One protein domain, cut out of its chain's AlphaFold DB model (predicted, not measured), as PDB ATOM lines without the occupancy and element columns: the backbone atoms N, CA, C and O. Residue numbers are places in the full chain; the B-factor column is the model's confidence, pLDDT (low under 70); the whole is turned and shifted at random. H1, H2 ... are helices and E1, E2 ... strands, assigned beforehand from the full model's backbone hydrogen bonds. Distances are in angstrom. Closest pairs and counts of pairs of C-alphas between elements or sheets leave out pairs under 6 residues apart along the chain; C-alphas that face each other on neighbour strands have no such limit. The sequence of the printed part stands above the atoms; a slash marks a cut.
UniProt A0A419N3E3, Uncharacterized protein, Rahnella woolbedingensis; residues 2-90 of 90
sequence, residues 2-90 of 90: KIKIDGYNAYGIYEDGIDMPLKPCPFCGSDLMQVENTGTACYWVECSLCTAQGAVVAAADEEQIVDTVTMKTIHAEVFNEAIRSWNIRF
ATOM      1  N   LYS A   2       1.741  78.346 105.801       29.38
ATOM      2  CA  LYS A   2       1.545  78.521 107.243       29.38
ATOM      3  C   LYS A   2       2.827  78.066 107.922       29.38
ATOM      4  O   LYS A   2       3.095  76.876 107.976       29.38
ATOM      5  N   ILE A   3       3.619  79.023 108.388       32.56
ATOM      6  CA  ILE A   3       4.814  78.749 109.183       32.56
ATOM      7  C   ILE A   3       4.314  78.311 110.563       32.56
ATOM      8  O   ILE A   3       3.690  79.102 111.271       32.56
ATOM      9  N   LYS A   4       4.510  77.039 110.920       33.75
ATOM     10  CA  LYS A   4       4.315  76.562 112.292       33.75
ATOM     11  C   LYS A   4       5.668  76.549 112.986       33.75
ATOM     12  O   LYS A   4       6.575  75.854 112.549       33.75
ATOM     13  N   ILE A   5       5.767  77.317 114.064       33.50
ATOM     14  CA  ILE A   5       6.875  77.262 115.012       33.50
ATOM     15  C   ILE A   5       6.367  76.411 116.172       33.50
ATOM     16  O   ILE A   5       5.494  76.864 116.910       33.50
ATOM     17  N   ASP A   6       6.872  75.186 116.305       35.03
ATOM     18  CA  ASP A   6       6.697  74.388 117.520       35.03
ATOM     19  C   ASP A   6       8.069  74.166 118.161       35.03
ATOM     20  O   ASP A   6       9.075  73.985 117.476       35.03
ATOM     21  N   GLY A   7       8.108  74.303 119.485       37.66
ATOM     22  CA  GLY A   7       9.297  74.621 120.273       37.66
ATOM     23  C   GLY A   7      10.582  73.868 119.902       37.66
ATOM     24  O   GLY A   7      10.665  72.650 120.020       37.66
ATOM     25  N   TYR A   8      11.614  74.657 119.593       37.78
ATOM     26  CA  TYR A   8      13.042  74.314 119.628       37.78
ATOM     27  C   TYR A   8      13.624  73.423 118.528       37.78
ATOM     28  O   TYR A   8      14.793  73.071 118.644       37.78
ATOM     29  N   ASN A   9      12.906  73.131 117.440       38.75
ATOM     30  CA  ASN A   9      13.523  72.509 116.266       38.75
ATOM     31  C   ASN A   9      13.098  73.203 114.968       38.75
ATOM     32  O   ASN A   9      11.916  73.367 114.669       38.75
ATOM     33  N   ALA A  10      14.099  73.600 114.196       38.53
ATOM     34  CA  ALA A  10      13.968  74.229 112.898       38.53
ATOM     35  C   ALA A  10      13.663  73.200 111.800       38.53
ATOM     36  O   ALA A  10      14.559  72.733 111.096       38.53
ATOM     37  N   TYR A  11      12.394  72.843 111.645       46.38
ATOM     38  CA  TYR A  11      11.930  72.145 110.451       46.38
ATOM     39  C   TYR A  11      11.310  73.183 109.520       46.38
ATOM     40  O   TYR A  11      10.349  73.860 109.888       46.38
ATOM     41  N   GLY A  12      11.846  73.330 108.309       42.50
ATOM     42  CA  GLY A  12      11.069  73.960 107.253       42.50
ATOM     43  C   GLY A  12       9.897  73.025 106.952       42.50
ATOM     44  O   GLY A  12      10.077  71.964 106.367       42.50
ATOM     45  N   ILE A  13       8.700  73.350 107.430       44.00
ATOM     46  CA  ILE A  13       7.522  72.533 107.137       44.00
ATOM     47  C   ILE A  13       6.925  73.070 105.840       44.00
ATOM     48  O   ILE A  13       6.060  73.947 105.844       44.00
ATOM     49  N   TYR A  14       7.414  72.556 104.715       47.50
ATOM     50  CA  TYR A  14       6.602  72.490 103.508       47.50
ATOM     51  C   TYR A  14       5.676  71.280 103.689       47.50
ATOM     52  O   TYR A  14       6.169  70.194 103.978       47.50
ATOM     53  N   GLU A  15       4.351  71.444 103.582       50.19
ATOM     54  CA  GLU A  15       3.387  70.346 103.834       50.19
ATOM     55  C   GLU A  15       3.623  69.122 102.918       50.19
ATOM     56  O   GLU A  15       3.210  68.020 103.267       50.19
ATOM     57  N   ASP A  16       4.363  69.311 101.814       48.09
ATOM     58  CA  ASP A  16       4.769  68.286 100.842       48.09
ATOM     59  C   ASP A  16       6.306  68.023 100.809       48.09
ATOM     60  O   ASP A  16       6.813  67.374  99.894       48.09
ATOM     61  N   GLY A  17       7.082  68.566 101.760       50.97
ATOM     62  CA  GLY A  17       8.546  68.416 101.851       50.97
ATOM     63  C   GLY A  17       8.997  67.162 102.616       50.97
ATOM     64  O   GLY A  17       8.219  66.531 103.327       50.97
ATOM     65  N   ILE A  18      10.271  66.777 102.480       56.97
ATOM     66  CA  ILE A  18      10.865  65.653 103.220       56.97
ATOM     67  C   ILE A  18      11.016  66.060 104.691       56.97
ATOM     68  O   ILE A  18      11.602  67.099 104.990       56.97
ATOM     69  N   ASP A  19      10.566  65.202 105.609       62.22
ATOM     70  CA  ASP A  19      10.819  65.336 107.048       62.22
ATOM     71  C   ASP A  19      12.281  64.969 107.369       62.22
ATOM     72  O   ASP A  19      12.601  63.853 107.787       62.22
ATOM     73  N   MET A  20      13.209  65.882 107.063       70.12
ATOM     74  CA  MET A  20      14.629  65.734 107.379       70.12
ATOM     75  C   MET A  20      15.103  66.900 108.260       70.12
ATOM     76  O   MET A  20      14.984  68.055 107.847       70.12
ATOM     77  N   PRO A  21      15.686  66.634 109.445       80.69
ATOM     78  CA  PRO A  21      16.222  67.688 110.301       80.69
ATOM     79  C   PRO A  21      17.428  68.375 109.650       80.69
ATOM     80  O   PRO A  21      18.288  67.717 109.058       80.69
ATOM     81  N   LEU A  22      17.523  69.696 109.806       88.38
ATOM     82  CA  LEU A  22      18.714  70.459 109.438       88.38
ATOM     83  C   LEU A  22      19.843  70.199 110.442       88.38
ATOM     84  O   LEU A  22      19.633  70.205 111.653       88.38
ATOM     85  N   LYS A  23      21.061  69.986 109.939       89.81
ATOM     86  CA  LYS A  23      22.264  69.921 110.774       89.81
ATOM     87  C   LYS A  23      22.570  71.297 111.387       89.81
ATOM     88  O   LYS A  23      22.331  72.312 110.723       89.81
ATOM     89  N   PRO A  24      23.197  71.327 112.578       92.62
ATOM     90  CA  PRO A  24      23.607  72.568 113.224       92.62
ATOM     91  C   PRO A  24      24.510  73.418 112.330       92.62
ATOM     92  O   PRO A  24      25.299  72.896 111.527       92.62
ATOM     93  N   CYS A  25      24.455  74.730 112.537       94.00
ATOM     94  CA  CYS A  25      25.299  75.693 111.855       94.00
ATOM     95  C   CYS A  25      26.786  75.364 112.047       94.00
ATOM     96  O   CYS A  25      27.269  75.352 113.181       94.00
ATOM     97  N   PRO A  26      27.565  75.160 110.969       93.62
ATOM     98  CA  PRO A  26      28.984  74.845 111.094       93.62
ATOM     99  C   PRO A  26      29.832  76.032 111.565       93.62
ATOM    100  O   PRO A  26      30.973  75.828 111.967       93.62
ATOM    101  N   PHE A  27      29.296  77.254 111.505       94.62
ATOM    102  CA  PHE A  27      30.023  78.482 111.828       94.62
ATOM    103  C   PHE A  27      29.851  78.906 113.288       94.62
ATOM    104  O   PHE A  27      30.821  79.311 113.920       94.62
ATOM    105  N   CYS A  28      28.633  78.807 113.832       95.19
ATOM    106  CA  CYS A  28      28.333  79.218 115.210       95.19
ATOM    107  C   CYS A  28      27.841  78.081 116.117       95.19
ATOM    108  O   CYS A  28      27.662  78.301 117.311       95.19
ATOM    109  N   GLY A  29      27.608  76.879 115.576       93.38
ATOM    110  CA  GLY A  29      27.114  75.720 116.328       93.38
ATOM    111  C   GLY A  29      25.626  75.763 116.684       93.38
ATOM    112  O   GLY A  29      25.161  74.872 117.381       93.38
ATOM    113  N   SER A  30      24.885  76.780 116.236       90.81
ATOM    114  CA  SER A  30      23.455  76.929 116.524       90.81
ATOM    115  C   SER A  30      22.598  75.905 115.778       90.81
ATOM    116  O   SER A  30      22.798  75.692 114.584       90.81
ATOM    117  N   ASP A  31      21.585  75.366 116.453       89.81
ATOM    118  CA  ASP A  31      20.513  74.553 115.854       89.81
ATOM    119  C   ASP A  31      19.365  75.410 115.282       89.81
ATOM    120  O   ASP A  31      18.414  74.892 114.697       89.81
ATOM    121  N   LEU A  32      19.445  76.738 115.438       88.06
ATOM    122  CA  LEU A  32      18.477  77.690 114.893       88.06
ATOM    123  C   LEU A  32      18.748  77.905 113.404       88.06
ATOM    124  O   LEU A  32      19.452  78.838 113.004       88.06
ATOM    125  N   MET A  33      18.216  76.987 112.608       88.56
ATOM    126  CA  MET A  33      18.267  77.013 111.155       88.56
ATOM    127  C   MET A  33      16.897  77.387 110.577       88.56
ATOM    128  O   MET A  33      15.878  77.328 111.253       88.56
ATOM    129  N   GLN A  34      16.843  77.780 109.318       89.25
ATOM    130  CA  GLN A  34      15.590  77.984 108.600       89.25
ATOM    131  C   GLN A  34      15.827  77.764 107.113       89.25
ATOM    132  O   GLN A  34      16.944  77.946 106.632       89.25
ATOM    133  N   VAL A  35      14.792  77.335 106.395       89.88
ATOM    134  CA  VAL A  35      14.816  77.292 104.932       89.88
ATOM    135  C   VAL A  35      14.047  78.509 104.441       89.88
ATOM    136  O   VAL A  35      12.869  78.661 104.763       89.88
ATOM    137  N   GLU A  36      14.718  79.362 103.687       89.62
ATOM    138  CA  GLU A  36      14.197  80.625 103.171       89.62
ATOM    139  C   GLU A  36      13.937  80.529 101.669       89.62
ATOM    140  O   GLU A  36      14.516  79.684 100.982       89.62
ATOM    141  N   ASN A  37      13.062  81.400 101.162       88.75
ATOM    142  CA  ASN A  37      12.820  81.561  99.733       88.75
ATOM    143  C   ASN A  37      12.353  82.975  99.372       88.75
ATOM    144  O   ASN A  37      11.829  83.718 100.197       88.75
ATOM    145  N   THR A  38      12.474  83.334  98.095       81.06
ATOM    146  CA  THR A  38      12.031  84.635  97.556       81.06
ATOM    147  C   THR A  38      10.596  84.623  97.014       81.06
ATOM    148  O   THR A  38      10.224  85.487  96.225       81.06
ATOM    149  N   GLY A  39       9.778  83.635  97.389       78.69
ATOM    150  CA  GLY A  39       8.437  83.430  96.819       78.69
ATOM    151  C   GLY A  39       8.417  82.689  95.474       78.69
ATOM    152  O   GLY A  39       7.339  82.358  94.993       78.69
ATOM    153  N   THR A  40       9.588  82.380  94.920       83.62
ATOM    154  CA  THR A  40       9.825  81.459  93.795       83.62
ATOM    155  C   THR A  40      10.334  80.111  94.324       83.62
ATOM    156  O   THR A  40      10.591  79.978  95.532       83.62
ATOM    157  N   ALA A  41      10.494  79.102  93.465       86.81
ATOM    158  CA  ALA A  41      11.210  77.861  93.779       86.81
ATOM    159  C   ALA A  41      12.733  78.083  93.738       86.81
ATOM    160  O   ALA A  41      13.493  77.404  93.050       86.81
ATOM    161  N   CYS A  42      13.166  79.053  94.545       89.69
ATOM    162  CA  CYS A  42      14.544  79.389  94.859       89.69
ATOM    163  C   CYS A  42      14.695  79.357  96.381       89.69
ATOM    164  O   CYS A  42      14.143  80.218  97.069       89.69
ATOM    165  N   TYR A  43      15.394  78.348  96.898       91.06
ATOM    166  CA  TYR A  43      15.508  78.058  98.323       91.06
ATOM    167  C   TYR A  43      16.964  78.035  98.789       91.06
ATOM    168  O   TYR A  43      17.863  77.608  98.062       91.06
ATOM    169  N   TRP A  44      17.195  78.442 100.033       92.94
ATOM    170  CA  TRP A  44      18.471  78.265 100.727       92.94
ATOM    171  C   TRP A  44      18.236  77.995 102.209       92.94
ATOM    172  O   TRP A  44      17.188  78.324 102.763       92.94
ATOM    173  N   VAL A  45      19.226  77.397 102.865       92.81
ATOM    174  CA  VAL A  45      19.242  77.275 104.324       92.81
ATOM    175  C   VAL A  45      19.990  78.461 104.917       92.81
ATOM    176  O   VAL A  45      21.065  78.818 104.441       92.81
ATOM    177  N   GLU A  46      19.452  79.051 105.977       93.31
ATOM    178  CA  GLU A  46      20.053  80.168 106.695       93.31
ATOM    179  C   GLU A  46      20.087  79.897 108.200       93.31
ATOM    180  O   GLU A  46      19.148  79.352 108.776       93.31
ATOM    181  N   CYS A  47      21.187  80.259 108.858       94.00
ATOM    182  CA  CYS A  47      21.254  80.249 110.314       94.00
ATOM    183  C   CYS A  47      20.656  81.538 110.882       94.00
ATOM    184  O   CYS A  47      21.222  82.612 110.687       94.00
ATOM    185  N   SER A  48      19.599  81.434 111.687       91.69
ATOM    186  CA  SER A  48      18.929  82.591 112.296       91.69
ATOM    187  C   SER A  48      19.796  83.339 113.322       91.69
ATOM    188  O   SER A  48      19.432  84.432 113.744       91.69
ATOM    189  N   LEU A  49      20.927  82.760 113.757       92.06
ATOM    190  CA  LEU A  49      21.832  83.387 114.728       92.06
ATOM    191  C   LEU A  49      22.972  84.170 114.068       92.06
ATOM    192  O   LEU A  49      23.187  85.332 114.399       92.06
ATOM    193  N   CYS A  50      23.737  83.532 113.175       95.38
ATOM    194  CA  CYS A  50      24.925  84.143 112.565       95.38
ATOM    195  C   CYS A  50      24.755  84.470 111.077       95.38
ATOM    196  O   CYS A  50      25.753  84.755 110.419       95.38
ATOM    197  N   THR A  51      23.530  84.342 110.551       95.06
ATOM    198  CA  THR A  51      23.136  84.636 109.161       95.06
ATOM    199  C   THR A  51      23.969  83.907 108.107       95.06
ATOM    200  O   THR A  51      24.075  84.347 106.965       95.06
ATOM    201  N   ALA A  52      24.619  82.802 108.486       94.62
ATOM    202  CA  ALA A  52      25.366  81.983 107.546       94.62
ATOM    203  C   ALA A  52      24.389  81.271 106.611       94.62
ATOM    204  O   ALA A  52      23.437  80.646 107.081       94.62
ATOM    205  N   GLN A  53      24.662  81.355 105.313       94.62
ATOM    206  CA  GLN A  53      23.801  80.832 104.261       94.62
ATOM    207  C   GLN A  53      24.434  79.617 103.585       94.62
ATOM    208  O   GLN A  53      25.655  79.531 103.429       94.62
ATOM    209  N   GLY A  54      23.585  78.661 103.221       92.06
ATOM    210  CA  GLY A  54      23.929  77.529 102.370       92.06
ATOM    211  C   GLY A  54      23.962  77.907 100.893       92.06
ATOM    212  O   GLY A  54      23.750  79.060 100.517       92.06
ATOM    213  N   ALA A  55      24.203  76.908 100.047       92.88
ATOM    214  CA  ALA A  55      24.048  77.078  98.613       92.88
ATOM    215  C   ALA A  55      22.588  77.410  98.269       92.88
ATOM    216  O   ALA A  55      21.654  76.841  98.838       92.88
ATOM    217  N   VAL A  56      22.413  78.330  97.324       92.56
ATOM    218  CA  VAL A  56      21.106  78.631  96.742       92.56
ATOM    219  C   VAL A  56      20.777  77.541  95.730       92.56
ATOM    220  O   VAL A  56      21.555  77.298  94.807       92.56
ATOM    221  N   VAL A  57      19.618  76.911  95.893       92.38
ATOM    222  CA  VAL A  57      19.064  75.959  94.930       92.38
ATOM    223  C   VAL A  57      17.873  76.624  94.260       92.38
ATOM    224  O   VAL A  57      16.988  77.127  94.945       92.38
ATOM    225  N   ALA A  58      17.845  76.645  92.930       91.25
ATOM    226  CA  ALA A  58      16.770  77.261  92.162       91.25
ATOM    227  C   ALA A  58      16.343  76.364  91.001       91.25
ATOM    228  O   ALA A  58      17.179  75.697  90.385       91.25
ATOM    229  N   ALA A  59      15.050  76.369  90.687       87.38
ATOM    230  CA  ALA A  59      14.556  75.789  89.450       87.38
ATOM    231  C   ALA A  59      14.935  76.681  88.254       87.38
ATOM    232  O   ALA A  59      14.920  77.906  88.343       87.38
ATOM    233  N   ALA A  60      15.291  76.060  87.126       75.12
ATOM    234  CA  ALA A  60      15.765  76.790  85.950       75.12
ATOM    235  C   ALA A  60      14.642  77.514  85.181       75.12
ATOM    236  O   ALA A  60      14.904  78.556  84.590       75.12
ATOM    237  N   ASP A  61      13.405  76.994  85.211       69.56
ATOM    238  CA  ASP A  61      12.348  77.371  84.256       69.56
ATOM    239  C   ASP A  61      10.956  77.534  84.903       69.56
ATOM    240  O   ASP A  61       9.964  76.974  84.438       69.56
ATOM    241  N   GLU A  62      10.838  78.301  85.990       65.00
ATOM    242  CA  GLU A  62       9.532  78.533  86.640       65.00
ATOM    243  C   GLU A  62       8.566  79.387  85.805       65.00
ATOM    244  O   GLU A  62       7.350  79.202  85.886       65.00
ATOM    245  N   GLU A  63       9.081  80.303  84.979       64.75
ATOM    246  CA  GLU A  63       8.269  81.295  84.252       64.75
ATOM    247  C   GLU A  63       7.289  80.677  83.238       64.75
ATOM    248  O   GLU A  63       6.325  81.327  82.834       64.75
ATOM    249  N   GLN A  64       7.501  79.423  82.830       65.25
ATOM    250  CA  GLN A  64       6.662  78.737  81.839       65.25
ATOM    251  C   GLN A  64       5.606  77.814  82.463       65.25
ATOM    252  O   GLN A  64       4.806  77.202  81.748       65.25
ATOM    253  N   ILE A  65       5.574  77.705  83.791       68.00
ATOM    254  CA  ILE A  65       4.764  76.710  84.491       68.00
ATOM    255  C   ILE A  65       3.420  77.316  84.876       68.00
ATOM    256  O   ILE A  65       3.279  78.029  85.864       68.00
ATOM    257  N   VAL A  66       2.405  76.999  84.080       70.25
ATOM    258  CA  VAL A  66       1.013  77.429  84.301       70.25
ATOM    259  C   VAL A  66       0.223  76.492  85.219       70.25
ATOM    260  O   VAL A  66      -0.836  76.872  85.721       70.25
ATOM    261  N   ASP A  67       0.714  75.275  85.450       82.12
ATOM    262  CA  ASP A  67       0.035  74.280  86.276       82.12
ATOM    263  C   ASP A  67       0.461  74.356  87.752       82.12
ATOM    264  O   ASP A  67       1.630  74.209  88.111       82.12
ATOM    265  N   THR A  68      -0.532  74.534  88.626       78.25
ATOM    266  CA  THR A  68      -0.326  74.647  90.078       78.25
ATOM    267  C   THR A  68       0.224  73.376  90.725       78.25
ATOM    268  O   THR A  68       0.902  73.477  91.747       78.25
ATOM    269  N   VAL A  69      -0.052  72.190  90.168       80.00
ATOM    270  CA  VAL A  69       0.465  70.924  90.714       80.00
ATOM    271  C   VAL A  69       1.960  70.815  90.430       80.00
ATOM    272  O   VAL A  69       2.742  70.602  91.351       80.00
ATOM    273  N   THR A  70       2.356  71.070  89.186       81.31
ATOM    274  CA  THR A  70       3.751  71.089  88.734       81.31
ATOM    275  C   THR A  70       4.564  72.116  89.516       81.31
ATOM    276  O   THR A  70       5.647  71.803  90.005       81.31
ATOM    277  N   MET A  71       4.006  73.312  89.728       81.44
ATOM    278  CA  MET A  71       4.646  74.343  90.543       81.44
ATOM    279  C   MET A  71       4.896  73.852  91.977       81.44
ATOM    280  O   MET A  71       6.006  73.969  92.490       81.44
ATOM    281  N   LYS A  72       3.901  73.228  92.625       83.00
ATOM    282  CA  LYS A  72       4.086  72.664  93.974       83.00
ATOM    283  C   LYS A  72       5.172  71.594  94.023       83.00
ATOM    284  O   LYS A  72       5.960  71.602  94.966       83.00
ATOM    285  N   THR A  73       5.212  70.700  93.035       84.31
ATOM    286  CA  THR A  73       6.233  69.649  92.947       84.31
ATOM    287  C   THR A  73       7.629  70.248  92.846       84.31
ATOM    288  O   THR A  73       8.509  69.850  93.602       84.31
ATOM    289  N   ILE A  74       7.818  71.262  92.004       85.81
ATOM    290  CA  ILE A  74       9.116  71.925  91.837       85.81
ATOM    291  C   ILE A  74       9.535  72.648  93.114       85.81
ATOM    292  O   ILE A  74      10.668  72.493  93.562       85.81
ATOM    293  N   HIS A  75       8.618  73.376  93.753       87.75
ATOM    294  CA  HIS A  75       8.895  73.985  95.052       87.75
ATOM    295  C   HIS A  75       9.347  72.944  96.081       87.75
ATOM    296  O   HIS A  75      10.329  73.177  96.781       87.75
ATOM    297  N   ALA A  76       8.673  71.794  96.152       86.06
ATOM    298  CA  ALA A  76       9.055  70.721  97.061       86.06
ATOM    299  C   ALA A  76      10.443  70.149  96.718       86.06
ATOM    300  O   ALA A  76      11.261  69.965  97.613       86.06
ATOM    301  N   GLU A  77      10.740  69.895  95.443       87.44
ATOM    302  CA  GLU A  77      12.044  69.386  94.997       87.44
ATOM    303  C   GLU A  77      13.190  70.334  95.358       87.44
ATOM    304  O   GLU A  77      14.163  69.904  95.980       87.44
ATOM    305  N   VAL A  78      13.055  71.624  95.043       90.00
ATOM    306  CA  VAL A  78      14.094  72.623  95.325       90.00
ATOM    307  C   VAL A  78      14.260  72.844  96.829       90.00
ATOM    308  O   VAL A  78      15.385  72.889  97.328       90.00
ATOM    309  N   PHE A  79      13.154  72.924  97.572       89.62
ATOM    310  CA  PHE A  79      13.164  73.016  99.033       89.62
ATOM    311  C   PHE A  79      13.948  71.856  99.666       89.62
ATOM    312  O   PHE A  79      14.828  72.053 100.507       89.62
ATOM    313  N   ASN A  80      13.655  70.635  99.222       87.88
ATOM    314  CA  ASN A  80      14.297  69.421  99.707       87.88
ATOM    315  C   ASN A  80      15.787  69.382  99.379       87.88
ATOM    316  O   ASN A  80      16.595  68.926 100.190       87.88
ATOM    317  N   GLU A  81      16.156  69.855  98.196       90.50
ATOM    318  CA  GLU A  81      17.544  69.890  97.772       90.50
ATOM    319  C   GLU A  81      18.355  70.934  98.549       90.50
ATOM    320  O   GLU A  81      19.486  70.648  98.935       90.50
ATOM    321  N   ALA A  82      17.763  72.078  98.909       91.00
ATOM    322  CA  ALA A  82      18.404  73.045  99.804       91.00
ATOM    323  C   ALA A  82      18.730  72.425 101.178       91.00
ATOM    324  O   ALA A  82      19.837  72.601 101.700       91.00
ATOM    325  N   ILE A  83      17.807  71.632 101.743       90.38
ATOM    326  CA  ILE A  83      18.046  70.879 102.988       90.38
ATOM    327  C   ILE A  83      19.179  69.865 102.804       90.38
ATOM    328  O   ILE A  83      20.073  69.770 103.651       90.38
ATOM    329  N   ARG A  84      19.149  69.086 101.715       90.62
ATOM    330  CA  ARG A  84      20.180  68.076 101.447       90.62
ATOM    331  C   ARG A  84      21.549  68.711 101.300       90.62
ATOM    332  O   ARG A  84      22.447  68.279 102.017       90.62
ATOM    333  N   SER A  85      21.681  69.728 100.449       91.81
ATOM    334  CA  SER A  85      22.925  70.463 100.210       91.81
ATOM    335  C   SER A  85      23.520  70.974 101.525       91.81
ATOM    336  O   SER A  85      24.677  70.696 101.849       91.81
ATOM    337  N   TRP A  86      22.699  71.587 102.384       91.56
ATOM    338  CA  TRP A  86      23.145  71.999 103.715       91.56
ATOM    339  C   TRP A  86      23.651  70.828 104.569       91.56
ATOM    340  O   TRP A  86      24.718  70.889 105.188       91.56
ATOM    341  N   ASN A  87      22.901  69.728 104.597       90.31
ATOM    342  CA  ASN A  87      23.203  68.576 105.440       90.31
ATOM    343  C   ASN A  87      24.425  67.775 104.972       90.31
ATOM    344  O   ASN A  87      25.158  67.238 105.812       90.31
ATOM    345  N   ILE A  88      24.677  67.683 103.669       89.38
ATOM    346  CA  ILE A  88      25.907  67.086 103.118       89.38
ATOM    347  C   ILE A  88      27.075  68.087 103.117       89.38
ATOM    348  O   ILE A  88      28.221  67.704 102.891       89.38
ATOM    349  N   ARG A  89      26.774  69.333 103.501       73.38
ATOM    350  CA  ARG A  89      27.626  70.519 103.572       73.38
ATOM    351  C   ARG A  89      28.084  71.078 102.232       73.38
ATOM    352  O   ARG A  89      28.730  72.113 102.306       73.38
ATOM    353  N   PHE A  90      27.704  70.475 101.101       55.12
ATOM    354  CA  PHE A  90      27.774  70.999  99.728       55.12
ATOM    355  C   PHE A  90      26.838  70.206  98.815       55.12
ATOM    356  O   PHE A  90      27.184  69.046  98.502       55.12
TER     357      PHE A  90
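What this domain is: This is residues 2 to 90 of the 90 residues of an uncharacterized protein of Rahnella woolbedingensis (UniProt A0A419N3E3). With little regular structure, the model is one long helix, H1, packed over one face of a small hairpin, E1 and E2, among long loops. Residues 57 to 58 run beside E2 as a short extra pairing. The printed part has 89 residues, with E1, E2 and H1 in that order and the strands antiparallel; the class is mixed, with 32 residues in named elements. It is compact, with a radius of gyration of the C-alphas of 13.1 A, and elongated, spanning 41 by 26 by 19 A.

Where its parts are: E1 is residues 33 to 37, from C-alpha 33 at (18.267, 77.013, 111.155). E2 is residues 42 to 47. H1 is residues 68 to 88, 30.3 A long, ending at C-alpha 88 at (25.907, 67.086, 103.118).

How they stand to each other: The hairpin E1 and E2 is antiparallel at 155 degrees, with N 34 and O 46 within hydrogen-bond range at 2.8 A. The closest C-alphas of E2 and H1, Trp 44 and Ala 82, are 5.3 A apart; those of E1 and H1, Val 35 and Ile 83, are 7.4 A apart. In H1 every O i to N i+4 pair is within hydrogen-bond range.

The domain as a whole: The C-alphas farthest apart, Gly 29 and Val 66, are 41.4 A apart. The printed part has no cut. The link E2 to H1 is long, 20 residues. Residues 2 to 19, 61 to 65 and 90 have pLDDT under 70.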